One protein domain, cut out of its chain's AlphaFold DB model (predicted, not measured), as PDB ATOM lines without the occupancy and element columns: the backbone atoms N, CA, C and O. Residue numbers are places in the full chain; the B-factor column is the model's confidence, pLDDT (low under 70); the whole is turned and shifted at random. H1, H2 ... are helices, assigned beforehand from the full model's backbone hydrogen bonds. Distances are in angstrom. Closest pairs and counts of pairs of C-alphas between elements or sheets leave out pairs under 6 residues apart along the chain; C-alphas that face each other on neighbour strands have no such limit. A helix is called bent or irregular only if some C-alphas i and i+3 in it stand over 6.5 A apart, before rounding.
ATOM      1  N   GLY A  14     -12.965 -20.192 -12.277       94.38
ATOM      2  CA  GLY A  14     -12.712 -18.752 -12.332       94.38
ATOM      3  C   GLY A  14     -12.735 -18.192 -13.756       94.38
ATOM      4  O   GLY A  14     -13.241 -17.092 -13.971       94.38
ATOM      5  N   TYR A  15     -12.237 -18.940 -14.746       90.38
ATOM      6  CA  TYR A  15     -12.344 -18.545 -16.152       90.38
ATOM      7  C   TYR A  15     -13.804 -18.529 -16.621       90.38
ATOM      8  O   TYR A  15     -14.246 -17.541 -17.205       90.38
ATOM      9  N   VAL A  16     -14.578 -19.567 -16.282       92.12
ATOM     10  CA  VAL A  16     -16.014 -19.651 -16.605       92.12
ATOM     11  C   VAL A  16     -16.786 -18.462 -16.030       92.12
ATOM     12  O   VAL A  16     -17.581 -17.849 -16.743       92.12
ATOM     13  N   ALA A  17     -16.535 -18.100 -14.768       95.25
ATOM     14  CA  ALA A  17     -17.186 -16.959 -14.129       95.25
ATOM     15  C   ALA A  17     -16.878 -15.636 -14.853       95.25
ATOM     16  O   ALA A  17     -17.794 -14.865 -15.140       95.25
ATOM     17  N   ARG A  18     -15.608 -15.398 -15.219       94.19
ATOM     18  CA  ARG A  18     -15.213 -14.200 -15.979       94.19
ATOM     19  C   ARG A  18     -15.861 -14.145 -17.359       94.19
ATOM     20  O   ARG A  18     -16.329 -13.083 -17.755       94.19
ATOM     21  N   MET A  19     -15.915 -15.270 -18.073       94.62
ATOM     22  CA  MET A  19     -16.570 -15.338 -19.383       94.62
ATOM     23  C   MET A  19     -18.051 -14.993 -19.282       94.62
ATOM     24  O   MET A  19     -18.518 -14.120 -20.005       94.62
ATOM     25  N   LYS A  20     -18.773 -15.588 -18.328       95.38
ATOM     26  CA  LYS A  20     -20.193 -15.279 -18.129       95.38
ATOM     27  C   LYS A  20     -20.429 -13.819 -17.738       95.38
ATOM     28  O   LYS A  20     -21.378 -13.218 -18.226       95.38
ATOM     29  N   ALA A  21     -19.569 -13.235 -16.903       96.56
ATOM     30  CA  ALA A  21     -19.664 -11.818 -16.553       96.56
ATOM     31  C   ALA A  21     -19.424 -10.903 -17.766       96.56
ATOM     32  O   ALA A  21     -20.103  -9.892 -17.920       96.56
ATOM     33  N   MET A  22     -18.480 -11.267 -18.639       96.06
ATOM     34  CA  MET A  22     -18.126 -10.469 -19.812       96.06
ATOM     35  C   MET A  22     -19.124 -10.624 -20.964       96.06
ATOM     36  O   MET A  22     -19.398  -9.642 -21.639       96.06
ATOM     37  N   PHE A  23     -19.682 -11.815 -21.190       96.94
ATOM     38  CA  PHE A  23     -20.483 -12.143 -22.376       96.94
ATOM     39  C   PHE A  23     -21.952 -12.414 -22.042       96.94
ATOM     40  O   PHE A  23     -22.525 -13.416 -22.468       96.94
ATOM     41  N   CYS A  24     -22.576 -11.518 -21.272       96.56
ATOM     42  CA  CYS A  24     -24.026 -11.526 -21.032       96.56
ATOM     43  C   CYS A  24     -24.549 -12.871 -20.480       96.56
ATOM     44  O   CYS A  24     -25.583 -13.379 -20.906       96.56
ATOM     45  N   GLY A  25     -23.801 -13.486 -19.560       96.50
ATOM     46  CA  GLY A  25     -24.137 -14.769 -18.938       96.50
ATOM     47  C   GLY A  25     -23.770 -16.009 -19.757       96.50
ATOM     48  O   GLY A  25     -23.927 -17.123 -19.249       96.50
ATOM     49  N   ARG A  26     -23.257 -15.848 -20.983       96.19
ATOM     50  CA  ARG A  26     -22.945 -16.961 -21.888       96.19
ATOM     51  C   ARG A  26     -21.545 -17.513 -21.686       96.19
ATOM     52  O   ARG A  26     -20.600 -16.788 -21.374       96.19
ATOM     53  N   LEU A  27     -21.400 -18.818 -21.903       95.62
ATOM     54  CA  LEU A  27     -20.096 -19.464 -21.957       95.62
ATOM     55  C   LEU A  27     -19.527 -19.370 -23.377       95.62
ATOM     56  O   LEU A  27     -20.021 -20.012 -24.305       95.62
ATOM     57  N   VAL A  28     -18.454 -18.601 -23.528       96.38
ATOM     58  CA  VAL A  28     -17.759 -18.365 -24.800       96.38
ATOM     59  C   VAL A  28     -16.328 -18.901 -24.683       96.38
ATOM     60  O   VAL A  28     -15.707 -18.740 -23.636       96.38
ATOM     61  N   CYS A  29     -15.828 -19.586 -25.717       95.06
ATOM     62  CA  CYS A  29     -14.430 -20.035 -25.764       95.06
ATOM     63  C   CYS A  29     -13.471 -18.860 -25.986       95.06
ATOM     64  O   CYS A  29     -13.895 -17.805 -26.465       95.06
ATOM     65  N   GLY A  30     -12.179 -19.055 -25.718       93.88
ATOM     66  CA  GLY A  30     -11.176 -17.992 -25.855       93.88
ATOM     67  C   GLY A  30     -11.190 -17.324 -27.234       93.88
ATOM     68  O   GLY A  30     -11.237 -16.100 -27.330       93.88
ATOM     69  N   LEU A  31     -11.258 -18.122 -28.304       94.94
ATOM     70  CA  LEU A  31     -11.256 -17.613 -29.682       94.94
ATOM     71  C   LEU A  31     -12.535 -16.848 -30.049       94.94
ATOM     72  O   LEU A  31     -12.460 -15.775 -30.644       94.94
ATOM     73  N   CYS A  32     -13.711 -17.366 -29.683       96.81
ATOM     74  CA  CYS A  32     -14.964 -16.642 -29.900       96.81
ATOM     75  C   CYS A  32     -15.017 -15.364 -29.055       96.81
ATOM     76  O   CYS A  32     -15.586 -14.373 -29.496       96.81
ATOM     77  N   GLY A  33     -14.411 -15.358 -27.864       96.75
ATOM     78  CA  GLY A  33     -14.337 -14.178 -27.011       96.75
ATOM     79  C   GLY A  33     -13.541 -13.047 -27.661       96.75
ATOM     80  O   GLY A  33     -14.011 -11.910 -27.685       96.75
ATOM     81  N   GLU A  34     -12.378 -13.354 -28.241       97.50
ATOM     82  CA  GLU A  34     -11.600 -12.368 -29.003       97.50
ATOM     83  C   GLU A  34     -12.331 -11.922 -30.271       97.50
ATOM     84  O   GLU A  34     -12.402 -10.727 -30.551       97.50
ATOM     85  N   ALA A  35     -12.974 -12.849 -30.987       97.75
ATOM     86  CA  ALA A  35     -13.768 -12.503 -32.161       97.75
ATOM     87  C   ALA A  35     -14.933 -11.555 -31.822       97.75
ATOM     88  O   ALA A  35     -15.149 -10.583 -32.531       97.75
ATOM     89  N   VAL A  36     -15.657 -11.774 -30.719       98.00
ATOM     90  CA  VAL A  36     -16.743 -10.874 -30.283       98.00
ATOM     91  C   VAL A  36     -16.216  -9.475 -29.953       98.00
ATOM     92  O   VAL A  36     -16.870  -8.485 -30.282       98.00
ATOM     93  N   LYS A  37     -15.041  -9.366 -29.319       96.94
ATOM     94  CA  LYS A  37     -14.414  -8.063 -29.043       96.94
ATOM     95  C   LYS A  37     -14.045  -7.338 -30.337       96.94
ATOM     96  O   LYS A  37     -14.324  -6.148 -30.447       96.94
ATOM     97  N   GLU A  38     -13.479  -8.054 -31.305       96.81
ATOM     98  CA  GLU A  38     -13.149  -7.521 -32.631       96.81
ATOM     99  C   GLU A  38     -14.412  -7.071 -33.385       96.81
ATOM    100  O   GLU A  38     -14.463  -5.951 -33.890       96.81
ATOM    101  N   GLU A  39     -15.475  -7.885 -33.401       95.56
ATOM    102  CA  GLU A  39     -16.763  -7.510 -34.005       95.56
ATOM    103  C   GLU A  39     -17.335  -6.246 -33.354       95.56
ATOM    104  O   GLU A  39     -17.769  -5.327 -34.046       95.56
ATOM    105  N   ARG A  40     -17.264  -6.138 -32.021       97.00
ATOM    106  CA  ARG A  40     -17.686  -4.930 -31.305       97.00
ATOM    107  C   ARG A  40     -16.894  -3.700 -31.748       97.00
ATOM    108  O   ARG A  40     -17.492  -2.648 -31.954       97.00
ATOM    109  N   MET A  41     -15.573  -3.823 -31.905       96.25
ATOM    110  CA  MET A  41     -14.731  -2.725 -32.393       96.25
ATOM    111  C   MET A  41     -15.116  -2.313 -33.818       96.25
ATOM    112  O   MET A  41     -15.233  -1.121 -34.094       96.25
ATOM    113  N   ARG A  42     -15.381  -3.281 -34.703       95.75
ATOM    114  CA  ARG A  42     -15.787  -3.040 -36.100       95.75
ATOM    115  C   ARG A  42     -17.159  -2.391 -36.231       95.75
ATOM    116  O   ARG A  42     -17.349  -1.541 -37.094       95.75
ATOM    117  N   MET A  43     -18.109  -2.791 -35.391       96.12
ATOM    118  CA  MET A  43     -19.468  -2.238 -35.375       96.12
ATOM    119  C   MET A  43     -19.524  -0.821 -34.776       96.12
ATOM    120  O   MET A  43     -20.498  -0.102 -34.988       96.12
ATOM    121  N   GLY A  44     -18.472  -0.408 -34.065       95.50
ATOM    122  CA  GLY A  44     -18.305   0.934 -33.517       95.50
ATOM    123  C   GLY A  44     -18.502   1.006 -31.998       95.50
ATOM    124  O   GLY A  44     -19.073   0.094 -31.394       95.50
ATOM    125  N   PRO A  45     -18.042   2.098 -31.361       91.62
ATOM    126  CA  PRO A  45     -17.925   2.213 -29.902       91.62
ATOM    127  C   PRO A  45     -19.259   2.097 -29.148       91.62
ATOM    128  O   PRO A  45     -19.286   1.544 -28.049       91.62
ATOM    129  N   GLU A  46     -20.362   2.527 -29.765       95.38
ATOM    130  CA  GLU A  46     -21.723   2.439 -29.208       95.38
ATOM    131  C   GLU A  46     -22.295   1.011 -29.218       95.38
ATOM    132  O   GLU A  46     -23.374   0.748 -28.682       95.38
ATOM    133  N   THR A  47     -21.588   0.054 -29.824       97.06
ATOM    134  CA  THR A  47     -22.044  -1.333 -29.895       97.06
ATOM    135  C   THR A  47     -21.979  -1.982 -28.519       97.06
ATOM    136  O   THR A  47     -20.911  -2.103 -27.903       97.06
ATOM    137  N   SER A  48     -23.128  -2.462 -28.041       97.19
ATOM    138  CA  SER A  48     -23.200  -3.248 -26.813       97.19
ATOM    139  C   SER A  48     -22.512  -4.605 -26.987       97.19
ATOM    140  O   SER A  48     -22.455  -5.174 -28.081       97.19
ATOM    141  N   MET A  49     -22.011  -5.161 -25.884       97.12
ATOM    142  CA  MET A  49     -21.434  -6.506 -25.897       97.12
ATOM    143  C   MET A  49     -22.446  -7.560 -26.370       97.12
ATOM    144  O   MET A  49     -22.082  -8.478 -27.096       97.12
ATOM    145  N   GLU A  50     -23.719  -7.404 -26.005       97.62
ATOM    146  CA  GLU A  50     -24.795  -8.300 -26.433       97.62
ATOM    147  C   GLU A  50     -25.007  -8.260 -27.952       97.62
ATOM    148  O   GLU A  50     -25.119  -9.310 -28.585       97.62
ATOM    149  N   SER A  51     -25.005  -7.066 -28.553       97.62
ATOM    150  CA  SER A  51     -25.137  -6.903 -30.003       97.62
ATOM    151  C   SER A  51     -23.974  -7.553 -30.749       97.62
ATOM    152  O   SER A  51     -24.205  -8.303 -31.702       97.62
ATOM    153  N   ALA A  52     -22.742  -7.334 -30.286       98.06
ATOM    154  CA  ALA A  52     -21.553  -7.957 -30.867       98.06
ATOM    155  C   ALA A  52     -21.574  -9.488 -30.712       98.06
ATOM    156  O   ALA A  52     -21.295 -10.226 -31.659       98.06
ATOM    157  N   LEU A  53     -21.980  -9.980 -29.540       98.06
ATOM    158  CA  LEU A  53     -22.131 -11.408 -29.271       98.06
ATOM    159  C   LEU A  53     -23.193 -12.039 -30.178       98.06
ATOM    160  O   LEU A  53     -22.947 -13.086 -30.773       98.06
ATOM    161  N   CYS A  54     -24.344 -11.388 -30.344       97.50
ATOM    162  CA  CYS A  54     -25.415 -11.837 -31.230       97.50
ATOM    163  C   CYS A  54     -24.965 -11.875 -32.699       97.50
ATOM    164  O   CYS A  54     -25.239 -12.849 -33.405       97.50
ATOM    165  N   ALA A  55     -24.235 -10.854 -33.158       97.06
ATOM    166  CA  ALA A  55     -23.656 -10.829 -34.499       97.06
ATOM    167  C   ALA A  55     -22.701 -12.015 -34.717       97.06
ATOM    168  O   ALA A  55     -22.850 -12.764 -35.684       97.06
ATOM    169  N   HIS A  56     -21.794 -12.257 -33.769       97.75
ATOM    170  CA  HIS A  56     -20.865 -13.381 -33.840       97.75
ATOM    171  C   HIS A  56     -21.577 -14.744 -33.800       97.75
ATOM    172  O   HIS A  56     -21.264 -15.634 -34.592       97.75
ATOM    173  N   MET A  57     -22.589 -14.914 -32.942       97.12
ATOM    174  CA  MET A  57     -23.378 -16.150 -32.882       97.12
ATOM    175  C   MET A  57     -24.080 -16.448 -34.212       97.12
ATOM    176  O   MET A  57     -24.122 -17.606 -34.620       97.12
ATOM    177  N   LYS A  58     -24.578 -15.430 -34.930       96.00
ATOM    178  CA  LYS A  58     -25.156 -15.610 -36.275       96.00
ATOM    179  C   LYS A  58     -24.123 -16.129 -37.277       96.00
ATOM    180  O   LYS A  58     -24.446 -17.011 -38.072       96.00
ATOM    181  N   ILE A  59     -22.888 -15.624 -37.218       93.88
ATOM    182  CA  ILE A  59     -21.779 -16.096 -38.062       93.88
ATOM    183  C   ILE A  59     -21.467 -17.562 -37.747       93.88
ATOM    184  O   ILE A  59     -21.457 -18.394 -38.655       93.88
ATOM    185  N   CYS A  60     -21.278 -17.905 -36.469       95.56
ATOM    186  CA  CYS A  60     -20.999 -19.284 -36.064       95.56
ATOM    187  C   CYS A  60     -22.145 -20.240 -36.404       95.56
ATOM    188  O   CYS A  60     -21.885 -21.365 -36.828       95.56
ATOM    189  N   PHE A  61     -23.398 -19.805 -36.248       93.31
ATOM    190  CA  PHE A  61     -24.566 -20.596 -36.622       93.31
ATOM    191  C   PHE A  61     -24.558 -20.897 -38.120       93.31
ATOM    192  O   PHE A  61     -24.534 -22.069 -38.486       93.31
ATOM    193  N   LYS A  62     -24.461 -19.867 -38.976       91.31
ATOM    194  CA  LYS A  62     -24.382 -20.042 -40.436       91.31
ATOM    195  C   LYS A  62     -23.237 -20.980 -40.823       91.31
ATOM    196  O   LYS A  62     -23.430 -21.879 -41.640       91.31
ATOM    197  N   PHE A  63     -22.062 -20.789 -40.223       91.62
ATOM    198  CA  PHE A  63     -20.906 -21.630 -40.498       91.62
ATOM    199  C   PHE A  63     -21.174 -23.094 -40.131       91.62
ATOM    200  O   PHE A  63     -20.943 -23.986 -40.938       91.62
ATOM    201  N   ASN A  64     -21.709 -23.352 -38.939       89.69
ATOM    202  CA  ASN A  64     -21.943 -24.709 -38.449       89.69
ATOM    203  C   ASN A  64     -23.097 -25.434 -39.155       89.69
ATOM    204  O   ASN A  64     -23.048 -26.659 -39.266       89.69
ATOM    205  N   THR A  65     -24.125 -24.718 -39.614       89.75
ATOM    206  CA  THR A  65     -25.295 -25.332 -40.262       89.75
ATOM    207  C   THR A  65     -25.173 -25.443 -41.772       89.75
ATOM    208  O   THR A  65     -25.856 -26.272 -42.355       89.75
ATOM    209  N   PHE A  66     -24.362 -24.602 -42.415       87.88
ATOM    210  CA  PHE A  66     -24.283 -24.556 -43.874       87.88
ATOM    211  C   PHE A  66     -22.846 -24.713 -44.366       87.88
ATOM    212  O   PHE A  66     -22.503 -25.765 -44.897       87.88
ATOM    213  N   THR A  67     -21.979 -23.729 -44.105       89.88
ATOM    214  CA  THR A  67     -20.613 -23.693 -44.657       89.88
ATOM    215  C   THR A  67     -19.792 -24.932 -44.310       89.88
ATOM    216  O   THR A  67     -19.073 -25.457 -45.148       89.88
ATOM    217  N   ARG A  68     -19.889 -25.425 -43.072       89.00
ATOM    218  CA  ARG A  68     -19.147 -26.604 -42.617       89.00
ATOM    219  C   ARG A  68     -19.721 -27.910 -43.167       89.00
ATOM    220  O   ARG A  68     -18.972 -28.869 -43.309       89.00
ATOM    221  N   GLN A  69     -21.030 -27.961 -43.418       90.81
ATOM    222  CA  GLN A  69     -21.699 -29.165 -43.919       90.81
ATOM    223  C   GLN A  69     -21.451 -29.359 -45.414       90.81
ATOM    224  O   GLN A  69     -21.166 -30.475 -45.836       90.81
ATOM    225  N   ASP A  70     -21.512 -28.274 -46.188       93.44
ATOM    226  CA  ASP A  70     -21.243 -28.290 -47.625       93.44
ATOM    227  C   ASP A  70     -20.452 -27.038 -48.056       93.44
ATOM    228  O   ASP A  70     -21.022 -26.049 -48.533       93.44
ATOM    229  N   PRO A  71     -19.113 -27.062 -47.896       92.69
ATOM    230  CA  PRO A  71     -18.258 -25.945 -48.290       92.69
ATOM    231  C   PRO A  71     -18.336 -25.626 -49.790       92.69
ATOM    232  O   PRO A  71     -18.170 -24.471 -50.187       92.69
ATOM    233  N   ALA A  72     -18.588 -26.635 -50.633       95.69
ATOM    234  CA  ALA A  72     -18.662 -26.462 -52.079       95.69
ATOM    235  C   ALA A  72     -19.944 -25.720 -52.481       95.69
ATOM    236  O   ALA A  72     -19.886 -24.796 -53.297       95.69
ATOM    237  N   ALA A  73     -21.088 -26.065 -51.880       93.06
ATOM    238  CA  ALA A  73     -22.340 -25.349 -52.106       93.06
ATOM    239  C   ALA A  73     -22.296 -23.908 -51.584       93.06
ATOM    240  O   ALA A  73     -22.800 -23.011 -52.270       93.06
ATOM    241  N   ASP A  74     -21.675 -23.661 -50.423       93.06
ATOM    242  CA  ASP A  74     -21.504 -22.302 -49.889       93.06
ATOM    243  C   ASP A  74     -20.636 -21.445 -50.820       93.06
ATOM    244  O   ASP A  74     -21.033 -20.338 -51.195       93.06
ATOM    245  N   LEU A  75     -19.518 -21.994 -51.314       93.94
ATOM    246  CA  LEU A  75     -18.689 -21.320 -52.314       93.94
ATOM    247  C   LEU A  75     -19.469 -21.049 -53.609       93.94
ATOM    248  O   LEU A  75     -19.469 -19.925 -54.112       93.94
ATOM    249  N   ALA A  76     -20.189 -22.043 -54.133       95.81
ATOM    250  CA  ALA A  76     -20.999 -21.879 -55.337       95.81
ATOM    251  C   ALA A  76     -22.118 -20.837 -55.151       95.81
ATOM    252  O   ALA A  76     -22.471 -20.114 -56.086       95.81
ATOM    253  N   GLN A  77     -22.710 -20.733 -53.959       92.62
ATOM    254  CA  GLN A  77     -23.674 -19.682 -53.631       92.62
ATOM    255  C   GLN A  77     -23.014 -18.300 -53.590       92.62
ATOM    256  O   GLN A  77     -23.559 -17.363 -54.179       92.62
ATOM    257  N   ALA A  78     -21.847 -18.177 -52.957       93.25
ATOM    258  CA  ALA A  78     -21.092 -16.930 -52.913       93.25
ATOM    259  C   ALA A  78     -20.703 -16.455 -54.325       93.25
ATOM    260  O   ALA A  78     -20.973 -15.310 -54.687       93.25
ATOM    261  N   MET A  79     -20.176 -17.349 -55.170       96.38
ATOM    262  CA  MET A  79     -19.844 -17.042 -56.569       96.38
ATOM    263  C   MET A  79     -21.069 -16.573 -57.364       96.38
ATOM    264  O   MET A  79     -20.998 -15.578 -58.084       96.38
ATOM    265  N   ARG A  80     -22.223 -17.235 -57.196       96.06
ATOM    266  CA  ARG A  80     -23.481 -16.816 -57.836       96.06
ATOM    267  C   ARG A  80     -23.923 -15.413 -57.414       96.06
ATOM    268  O   ARG A  80     -24.487 -14.703 -58.238       96.06
ATOM    269  N   GLN A  81     -23.705 -15.012 -56.161       94.62
ATOM    270  CA  GLN A  81     -24.037 -13.660 -55.694       94.62
ATOM    271  C   GLN A  81     -23.113 -12.598 -56.293       94.62
ATOM    272  O   GLN A  81     -23.591 -11.516 -56.620       94.62
ATOM    273  N   ILE A  82     -21.825 -12.910 -56.466       95.81
ATOM    274  CA  ILE A  82     -20.851 -12.011 -57.104       95.81
ATOM    275  C   ILE A  82     -21.214 -11.787 -58.575       95.81
ATOM    276  O   ILE A  82     -21.259 -10.649 -59.010       95.81
ATOM    277  N   LEU A  83     -21.533 -12.853 -59.316       95.06
ATOM    278  CA  LEU A  83     -21.868 -12.778 -60.748       95.06
ATOM    279  C   LEU A  83     -23.235 -12.134 -61.049       95.06
ATOM    280  O   LEU A  83     -23.526 -11.842 -62.203       95.06
ATOM    281  N   ARG A  84     -24.106 -11.984 -60.042       92.56
ATOM    282  CA  ARG A  84     -25.423 -11.327 -60.168       92.56
ATOM    283  C   ARG A  84     -25.397  -9.842 -59.798       92.56
ATOM    284  O   ARG A  84     -26.446  -9.202 -59.866       92.56
ATOM    285  N   ARG A  85     -24.254  -9.332 -59.345       64.44
ATOM    286  CA  ARG A  85     -23.991  -7.900 -59.191       64.44
ATOM    287  C   ARG A  85     -23.352  -7.370 -60.463       64.44
ATOM    288  O   ARG A  85     -23.625  -6.191 -60.760       64.44
TER     289      ARG A  85
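AT A GLANCE: This is residues 14 to 85 of the 85 residues of the protein "Predicted protein" of Physcomitrium patens (UniProt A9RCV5). Four helices follow one another as a loose, flat zigzag, with H2 packed steeply across the first part of the longest helix, H3, and H1 near that end of H3. At its far end H3 turns a corner into H4, and residues 76 to 85, most of them in H4, stick out as a free arm. The printed part has 72 residues with four named helices, in the order H1, H2, H3, H4, and no named strand; the class is all helix. The whole is loose, with a radius of gyration of the C-alphas of 15.3 A, and it spans 47 by 28 by 14 A.

HOW THE PARTS SIT: H1, residues 14 to 22, and H2, residues 30 to 43, are only just apart, with their closest C-alphas 8.0 A from each other. H1 is close to but not clearly touching H3, residues 49 to 67; their closest C-alphas, those of Met 22 and Met 49, are 8.0 A apart. The lines of H1 and H3 are about perpendicular, at 74 degrees. H2 and H3 touch, with the C-alphas of Arg 40 and Ala 52 closest at 4.9 A. They run opposite ways at a steep tilt of 66 degrees, and H3 touches H2 with residues 49 to 56 alone. H3 and H4, residues 71 to 83, touch only at the corner by their link, and only just, with 3 pairs of C-alphas within 8 A; the closest are those of Thr 67 and Asp 74, at 5.5 A. H3 touches H4 with residues 66 to 67 alone, and H4 touches H3 with residues 73 to 74 alone. Their lines are about perpendicular at 72 degrees, only just beyond a steep tilt. H4 is apart from H1 and from H2. In H1, H2, H3 and H4 every O i to N i+4 pair is within hydrogen-bond range.

IN THESE COORDINATES: H1 begins at C-alpha 14, (-12.712, -18.752, -12.332), and is 12.4 A long from first to last C-alpha. H2 measures 20.2 A. H3 measures 25.5 A from C-alpha 49, (-21.434, -6.506, -25.897), to C-alpha 67; it is neither bent nor irregular, but only just: C-alphas 64 and 67 are 6.4 A apart. H4 measures 18.5 A and ends at C-alpha 83, (-21.868, -12.778, -60.748).

THE WHOLE: The two C-alphas farthest apart, those of Gly 14 and Arg 84, are 50.0 A from each other. Without residues 76 to 85, which stand free, the body spans 39 by 28 by 14 A. The printed part has no cut and ends at residue 85, the chain's last residue. The link from H1 to H2 is short, and those from H2 to H3 and from H3 to H4 are tight. The mean pLDDT of the printed part is 94.5, and one residue, Arg 85, is under 70.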